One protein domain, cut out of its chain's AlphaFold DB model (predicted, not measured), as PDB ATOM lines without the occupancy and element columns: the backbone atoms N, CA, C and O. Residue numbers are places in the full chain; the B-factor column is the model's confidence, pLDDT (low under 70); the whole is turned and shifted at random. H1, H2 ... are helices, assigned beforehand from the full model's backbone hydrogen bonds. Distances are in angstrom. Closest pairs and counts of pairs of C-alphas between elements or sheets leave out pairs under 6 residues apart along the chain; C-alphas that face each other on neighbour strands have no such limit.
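Overview. This is residues 2 to 58 of the 341 residues of an uncharacterized protein of Bacillus toyonensis (UniProt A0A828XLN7). The longest helix, H3, and the second helix, H2, form the two arms of a narrow, open V, joined by a tight turn at residues 31 to 35 and with no helix packed between them. The short helix H1 lies toward the open end of this V, beyond the beginning of H2 and joined to it by the winding stretch of residues 8 to 15. The printed part has 57 residues with three named helices, H1, H2 and H3 in that order along the chain, and no named strand; its class is all helix. It is loose, with a radius of gyration of the C-alphas of 13.7 A, and flat in outline, spanning 42 by 22 by 10 A.

Along the chain. H3 is the longest helix, residues 36 to 55, and measures 28.4 A from its first to its last C-alpha. It begins with C-alpha 36 at (49.017, -6.993, -106.699) and ends with C-alpha 55 at (29.514, 5.562, -123.029). H2 holds residues 16 to 30 and measures 21.6 A, with C-alpha 30 at (55.737, -12.776, -109.752). H1 holds residues 2 to 7 and measures 8.6 A, beginning with C-alpha 2 at (38.995, -7.370, -138.637).

Arrangement. H3 and H2 are close but not clearly touching, with 2 pairs of C-alphas within 8 A. Their closest C-alphas are those of Tyr 36 and Ile 29, 6.2 A apart. The two helices run opposite ways at a shallow tilt of 26 degrees, and their centres are 15.1 A apart. A tight link of 5 residues joins H2 to H3. H1 is apart from H3, and it is also apart from H2, to which a short link of 8 residues joins it. In H1, H2 and H3 every O i to N i+4 pair is within hydrogen-bond range. Residues 15 to 21, of which 16 to 21 belong to H2, stand free.

Size, cuts and confidence. The two C-alphas farthest apart are those of Lys 31 and Asp 58, 43.4 A, while the first and last printed C-alphas, those of Arg 2 and Asp 58, are 21.7 A apart. The printed part has no cut, and neither of its two links is long. The mean pLDDT of the printed part is 84.3. The model's confidence is under 70 at residues 2 to 4, residue 7 and residue 58, and the mean pLDDT of H1 is 66, against 89 for H2 and 87 for H3.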
ATOM      1  N   ARG A   2      38.164  -8.536-138.303       57.81
ATOM      2  CA  ARG A   2      38.995  -7.370-138.637       57.81
ATOM      3  C   ARG A   2      38.253  -6.027-138.695       57.81
ATOM      4  O   ARG A   2      38.656  -5.114-138.008       57.81
ATOM      5  N   ALA A   3      37.116  -5.942-139.385       59.53
ATOM      6  CA  ALA A   3      36.358  -4.687-139.465       59.53
ATOM      7  C   ALA A   3      35.789  -4.193-138.122       59.53
ATOM      8  O   ALA A   3      35.613  -2.997-137.948       59.53
ATOM      9  N   PHE A   4      35.513  -5.105-137.181       67.69
ATOM     10  CA  PHE A   4      35.124  -4.718-135.824       67.69
ATOM     11  C   PHE A   4      36.328  -4.149-135.073       67.69
ATOM     12  O   PHE A   4      36.207  -3.107-134.458       67.69
ATOM     13  N   ILE A   5      37.490  -4.806-135.176       73.06
ATOM     14  CA  ILE A   5      38.740  -4.343-134.560       73.06
ATOM     15  C   ILE A   5      39.137  -2.975-135.130       73.06
ATOM     16  O   ILE A   5      39.373  -2.051-134.371       73.06
ATOM     17  N   ASP A   6      39.146  -2.811-136.453       71.81
ATOM     18  CA  ASP A   6      39.552  -1.560-137.104       71.81
ATOM     19  C   ASP A   6      38.657  -0.379-136.694       71.81
ATOM     20  O   ASP A   6      39.140   0.742-136.560       71.81
ATOM     21  N   ALA A   7      37.368  -0.637-136.469       68.62
ATOM     22  CA  ALA A   7      36.393   0.385-136.116       68.62
ATOM     23  C   ALA A   7      36.138   0.500-134.603       68.62
ATOM     24  O   ALA A   7      35.372   1.365-134.183       68.62
ATOM     25  N   PHE A   8      36.757  -0.357-133.780       75.81
ATOM     26  CA  PHE A   8      36.626  -0.266-132.332       75.81
ATOM     27  C   PHE A   8      37.372   0.988-131.854       75.81
ATOM     28  O   PHE A   8      38.495   1.230-132.288       75.81
ATOM     29  N   PRO A   9      36.776   1.808-130.994       71.69
ATOM     30  CA  PRO A   9      37.183   3.203-130.842       71.69
ATOM     31  C   PRO A   9      38.274   3.439-129.792       71.69
ATOM     32  O   PRO A   9      38.852   4.518-129.740       71.69
ATOM     33  N   VAL A  10      38.571   2.430-128.972       82.00
ATOM     34  CA  VAL A  10      39.647   2.490-127.980       82.00
ATOM     35  C   VAL A  10      40.891   1.859-128.595       82.00
ATOM     36  O   VAL A  10      41.004   0.634-128.692       82.00
ATOM     37  N   ASP A  11      41.807   2.703-129.075       82.50
ATOM     38  CA  ASP A  11      43.043   2.271-129.742       82.50
ATOM     39  C   ASP A  11      43.978   1.494-128.816       82.50
ATOM     40  O   ASP A  11      44.642   0.553-129.251       82.50
ATOM     41  N   GLU A  12      43.967   1.829-127.531       82.81
ATOM     42  CA  GLU A  12      44.834   1.240-126.515       82.81
ATOM     43  C   GLU A  12      44.566  -0.260-126.310       82.81
ATOM     44  O   GLU A  12      45.499  -1.058-126.309       82.81
ATOM     45  N   ILE A  13      43.293  -0.686-126.312       80.75
ATOM     46  CA  ILE A  13      42.895  -2.110-126.240       80.75
ATOM     47  C   ILE A  13      43.353  -2.901-127.472       80.75
ATOM     48  O   ILE A  13      43.564  -4.113-127.410       80.75
ATOM     49  N   LYS A  14      43.496  -2.230-128.617       83.75
ATOM     50  CA  LYS A  14      43.932  -2.854-129.872       83.75
ATOM     51  C   LYS A  14      45.450  -2.852-130.026       83.75
ATOM     52  O   LYS A  14      45.948  -3.446-130.984       83.75
ATOM     53  N   ASN A  15      46.175  -2.166-129.143       86.00
ATOM     54  CA  ASN A  15      47.606  -1.957-129.257       86.00
ATOM     55  C   ASN A  15      48.383  -3.159-128.684       86.00
ATOM     56  O   ASN A  15      48.340  -3.396-127.475       86.00
ATOM     57  N   PRO A  16      49.166  -3.887-129.506       85.62
ATOM     58  CA  PRO A  16      49.984  -4.998-129.020       85.62
ATOM     59  C   PRO A  16      50.988  -4.596-127.929       85.62
ATOM     60  O   PRO A  16      51.347  -5.432-127.103       85.62
ATOM     61  N   ALA A  17      51.437  -3.335-127.907       87.19
ATOM     62  CA  ALA A  17      52.361  -2.835-126.889       87.19
ATOM     63  C   ALA A  17      51.721  -2.796-125.495       87.19
ATOM     64  O   ALA A  17      52.363  -3.190-124.527       87.19
ATOM     65  N   TYR A  18      50.446  -2.412-125.405       86.25
ATOM     66  CA  TYR A  18      49.708  -2.400-124.142       86.25
ATOM     67  C   TYR A  18      49.510  -3.823-123.599       86.25
ATOM     68  O   TYR A  18      49.700  -4.085-122.415       86.25
ATOM     69  N   THR A  19      49.232  -4.790-124.483       86.50
ATOM     70  CA  THR A  19      49.185  -6.213-124.097       86.50
ATOM     71  C   THR A  19      50.530  -6.695-123.542       86.50
ATOM     72  O   THR A  19      50.561  -7.396-122.535       86.50
ATOM     73  N   ALA A  20      51.645  -6.298-124.164       88.62
ATOM     74  CA  ALA A  20      52.980  -6.639-123.674       88.62
ATOM     75  C   ALA A  20      53.297  -5.986-122.318       88.62
ATOM     76  O   ALA A  20      53.948  -6.605-121.477       88.62
ATOM     77  N   GLU A  21      52.820  -4.763-122.087       88.19
ATOM     78  CA  GLU A  21      52.955  -4.071-120.807       88.19
ATOM     79  C   GLU A  21      52.201  -4.802-119.686       88.19
ATOM     80  O   GLU A  21      52.777  -5.035-118.626       88.19
ATOM     81  N   MET A  22      50.962  -5.249-119.934       87.12
ATOM     82  CA  MET A  22      50.179  -6.029-118.963       87.12
ATOM     83  C   MET A  22      50.875  -7.335-118.566       87.12
ATOM     84  O   MET A  22      50.991  -7.632-117.378       87.12
ATOM     85  N   GLU A  23      51.387  -8.088-119.544       89.50
ATOM     86  CA  GLU A  23      52.189  -9.297-119.295       89.50
ATOM     87  C   GLU A  23      53.458  -8.974-118.483       89.50
ATOM     88  O   GLU A  23      53.825  -9.704-117.561       89.50
ATOM     89  N   GLY A  24      54.097  -7.832-118.762       91.62
ATOM     90  CA  GLY A  24      55.233  -7.323-117.991       91.62
ATOM     91  C   GLY A  24      54.885  -7.003-116.534       91.62
ATOM     92  O   GLY A  24      55.639  -7.367-115.632       91.62
ATOM     93  N   MET A  25      53.731  -6.381-116.274       90.25
ATOM     94  CA  MET A  25      53.267  -6.111-114.908       90.25
ATOM     95  C   MET A  25      52.953  -7.406-114.145       90.25
ATOM     96  O   MET A  25      53.313  -7.531-112.974       90.25
ATOM     97  N   ILE A  26      52.347  -8.398-114.810       90.38
ATOM     98  CA  ILE A  26      52.100  -9.732-114.233       90.38
ATOM     99  C   ILE A  26      53.425 -10.395-113.829       90.38
ATOM    100  O   ILE A  26      53.540 -10.943-112.730       90.38
ATOM    101  N   TYR A  27      54.453 -10.283-114.669       92.19
ATOM    102  CA  TYR A  27      55.792 -10.779-114.358       92.19
ATOM    103  C   TYR A  27      56.445 -10.041-113.173       92.19
ATOM    104  O   TYR A  27      57.056 -10.669-112.307       92.19
ATOM    105  N   MET A  28      56.280  -8.719-113.067       91.44
ATOM    106  CA  MET A  28      56.781  -7.940-111.922       91.44
ATOM    107  C   MET A  28      56.100  -8.330-110.600       91.44
ATOM    108  O   MET A  28      56.751  -8.333-109.551       91.44
ATOM    109  N   ILE A  29      54.819  -8.716-110.631       92.50
ATOM    110  CA  ILE A  29      54.123  -9.282-109.463       92.50
ATOM    111  C   ILE A  29      54.761 -10.614-109.053       92.50
ATOM    112  O   ILE A  29      55.030 -10.829-107.869       92.50
ATOM    113  N   GLU A  30      55.062 -11.495-110.014       93.06
ATOM    114  CA  GLU A  30      55.737 -12.776-109.752       93.06
ATOM    115  C   GLU A  30      57.110 -12.570-109.086       93.06
ATOM    116  O   GLU A  30      57.476 -13.287-108.150       93.06
ATOM    117  N   LYS A  31      57.854 -11.543-109.516       94.31
ATOM    118  CA  LYS A  31      59.147 -11.152-108.931       94.31
ATOM    119  C   LYS A  31      59.045 -10.379-107.616       94.31
ATOM    120  O   LYS A  31      60.079 -10.107-107.009       94.31
ATOM    121  N   LYS A  32      57.830 -10.093-107.128       91.56
ATOM    122  CA  LYS A  32      57.558  -9.252-105.944       91.56
ATOM    123  C   LYS A  32      58.089  -7.817-106.075       91.56
ATOM    124  O   LYS A  32      58.317  -7.150-105.070       91.56
ATOM    125  N   GLU A  33      58.276  -7.352-107.305       91.94
ATOM    126  CA  GLU A  33      58.715  -5.992-107.642       91.94
ATOM    127  C   GLU A  33      57.525  -5.027-107.761       91.94
ATOM    128  O   GLU A  33      57.700  -3.815-107.683       91.94
ATOM    129  N   MET A  34      56.305  -5.565-107.880       90.75
ATOM    130  CA  MET A  34      55.041  -4.828-107.871       90.75
ATOM    131  C   MET A  34      54.044  -5.496-106.919       90.75
ATOM    132  O   MET A  34      53.987  -6.725-106.818       90.75
ATOM    133  N   LYS A  35      53.236  -4.692-106.222       93.06
ATOM    134  CA  LYS A  35      52.133  -5.199-105.395       93.06
ATOM    135  C   LYS A  35      50.917  -5.508-106.265       93.06
ATOM    136  O   LYS A  35      50.593  -4.749-107.173       93.06
ATOM    137  N   TYR A  36      50.215  -6.594-105.957       89.12
ATOM    138  CA  TYR A  36      49.017  -6.993-106.699       89.12
ATOM    139  C   TYR A  36      47.936  -5.903-106.679       89.12
ATOM    140  O   TYR A  36      47.285  -5.651-107.689       89.12
ATOM    141  N   GLU A  37      47.788  -5.208-105.552       92.38
ATOM    142  CA  GLU A  37      46.812  -4.132-105.383       92.38
ATOM    143  C   GLU A  37      47.063  -2.971-106.358       92.38
ATOM    144  O   GLU A  37      46.114  -2.429-106.916       92.38
ATOM    145  N   GLU A  38      48.332  -2.647-106.628       89.12
ATOM    146  CA  GLU A  38      48.721  -1.587-107.567       89.12
ATOM    147  C   GLU A  38      48.354  -1.953-109.016       89.12
ATOM    148  O   GLU A  38      47.873  -1.118-109.782       89.12
ATOM    149  N   PHE A  39      48.525  -3.220-109.398       89.81
ATOM    150  CA  PHE A  39      48.107  -3.722-110.710       89.81
ATOM    151  C   PHE A  39      46.582  -3.695-110.884       89.81
ATOM    152  O   PHE A  39      46.073  -3.303-111.939       89.81
ATOM    153  N   VAL A  40      45.842  -4.087-109.843       90.38
ATOM    154  CA  VAL A  40      44.373  -4.058-109.843       90.38
ATOM    155  C   VAL A  40      43.858  -2.625-109.953       90.38
ATOM    156  O   VAL A  40      42.937  -2.374-110.726       90.38
ATOM    157  N   GLU A  41      44.459  -1.674-109.238       91.12
ATOM    158  CA  GLU A  41      44.088  -0.257-109.310       91.12
ATOM    159  C   GLU A  41      44.289   0.317-110.722       91.12
ATOM    160  O   GLU A  41      43.372   0.933-111.277       91.12
ATOM    161  N   LYS A  42      45.436   0.029-111.354       86.75
ATOM    162  CA  LYS A  42      45.723   0.427-112.744       86.75
ATOM    163  C   LYS A  42      44.737  -0.192-113.736       86.75
ATOM    164  O   LYS A  42      44.199   0.509-114.590       86.75
ATOM    165  N   THR A  43      44.442  -1.483-113.587       87.88
ATOM    166  CA  THR A  43      43.490  -2.190-114.459       87.88
ATOM    167  C   THR A  43      42.071  -1.643-114.301       87.88
ATOM    168  O   THR A  43      41.383  -1.412-115.291       87.88
ATOM    169  N   ASN A  44      41.629  -1.387-113.067       90.31
ATOM    170  CA  ASN A  44      40.308  -0.822-112.801       90.31
ATOM    171  C   ASN A  44      40.168   0.592-113.368       90.31
ATOM    172  O   ASN A  44      39.116   0.920-113.915       90.31
ATOM    173  N   THR A  45      41.224   1.402-113.273       89.25
ATOM    174  CA  THR A  45      41.266   2.743-113.873       89.25
ATOM    175  C   THR A  45      41.107   2.650-115.387       89.25
ATOM    176  O   THR A  45      40.194   3.246-115.946       89.25
ATOM    177  N   PHE A  46      41.888   1.787-116.037       87.38
ATOM    178  CA  PHE A  46      41.793   1.563-117.477       87.38
ATOM    179  C   PHE A  46      40.408   1.077-117.933       87.38
ATOM    180  O   PHE A  46      39.861   1.567-118.923       87.38
ATOM    181  N   VAL A  47      39.814   0.116-117.213       88.19
ATOM    182  CA  VAL A  47      38.460  -0.381-117.509       88.19
ATOM    183  C   VAL A  47      37.436   0.742-117.365       88.19
ATOM    184  O   VAL A  47      36.561   0.875-118.219       88.19
ATOM    185  N   LYS A  48      37.546   1.558-116.313       89.88
ATOM    186  CA  LYS A  48      36.652   2.692-116.083       89.88
ATOM    187  C   LYS A  48      36.754   3.715-117.216       89.88
ATOM    188  O   LYS A  48      35.728   4.040-117.808       89.88
ATOM    189  N   ASP A  49      37.966   4.126-117.576       86.88
ATOM    190  CA  ASP A  49      38.214   5.094-118.650       86.88
ATOM    191  C   ASP A  49      37.716   4.566-120.003       86.88
ATOM    192  O   ASP A  49      37.076   5.283-120.772       86.88
ATOM    193  N   THR A  50      37.924   3.274-120.272       84.81
ATOM    194  CA  THR A  50      37.398   2.594-121.464       84.81
ATOM    195  C   THR A  50      35.870   2.643-121.505       84.81
ATOM    196  O   THR A  50      35.286   2.950-122.545       84.81
ATOM    197  N   VAL A  51      35.198   2.322-120.395       85.69
ATOM    198  CA  VAL A  51      33.728   2.322-120.320       85.69
ATOM    199  C   VAL A  51      33.172   3.737-120.470       85.69
ATOM    200  O   VAL A  51      32.172   3.912-121.161       85.69
ATOM    201  N   GLU A  52      33.823   4.746-119.888       85.56
ATOM    202  CA  GLU A  52      33.444   6.153-120.050       85.56
ATOM    203  C   GLU A  52      33.599   6.617-121.502       85.56
ATOM    204  O   GLU A  52      32.677   7.220-122.052       85.56
ATOM    205  N   GLN A  53      34.706   6.265-122.165       82.12
ATOM    206  CA  GLN A  53      34.898   6.545-123.589       82.12
ATOM    207  C   GLN A  53      33.812   5.882-124.442       82.12
ATOM    208  O   GLN A  53      33.223   6.544-125.291       82.12
ATOM    209  N   LEU A  54      33.505   4.603-124.196       79.50
ATOM    210  CA  LEU A  54      32.440   3.887-124.906       79.50
ATOM    211  C   LEU A  54      31.051   4.489-124.644       79.50
ATOM    212  O   LEU A  54      30.236   4.555-125.559       79.50
ATOM    213  N   GLY A  55      30.780   4.935-123.415       78.44
ATOM    214  CA  GLY A  55      29.514   5.562-123.029       78.44
ATOM    215  C   GLY A  55      29.329   6.982-123.571       78.44
ATOM    216  O   GLY A  55      28.196   7.427-123.728       78.44
ATOM    217  N   ALA A  56      30.419   7.685-123.886       77.56
ATOM    218  CA  ALA A  56      30.401   9.027-124.470       77.56
ATOM    219  C   ALA A  56      30.241   9.034-126.003       77.56
ATOM    220  O   ALA A  56      30.253  10.100-126.625       77.56
ATOM    221  N   MET A  57      30.127   7.865-126.636       70.19
ATOM    222  CA  MET A  57      30.019   7.763-128.089       70.19
ATOM    223  C   MET A  57      28.623   8.080-128.594       70.19
ATOM    224  O   MET A  57      27.626   7.619-128.052       70.19
ATOM    225  N   ASP A  58      28.574   8.824-129.698       69.62
ATOM    226  CA  ASP A  58      27.340   9.056-130.439       69.62
ATOM    227  C   ASP A  58      26.821   7.717-130.990       69.62
ATOM    228  O   ASP A  58      27.570   6.957-131.621       69.62
TER     229      ASP A  58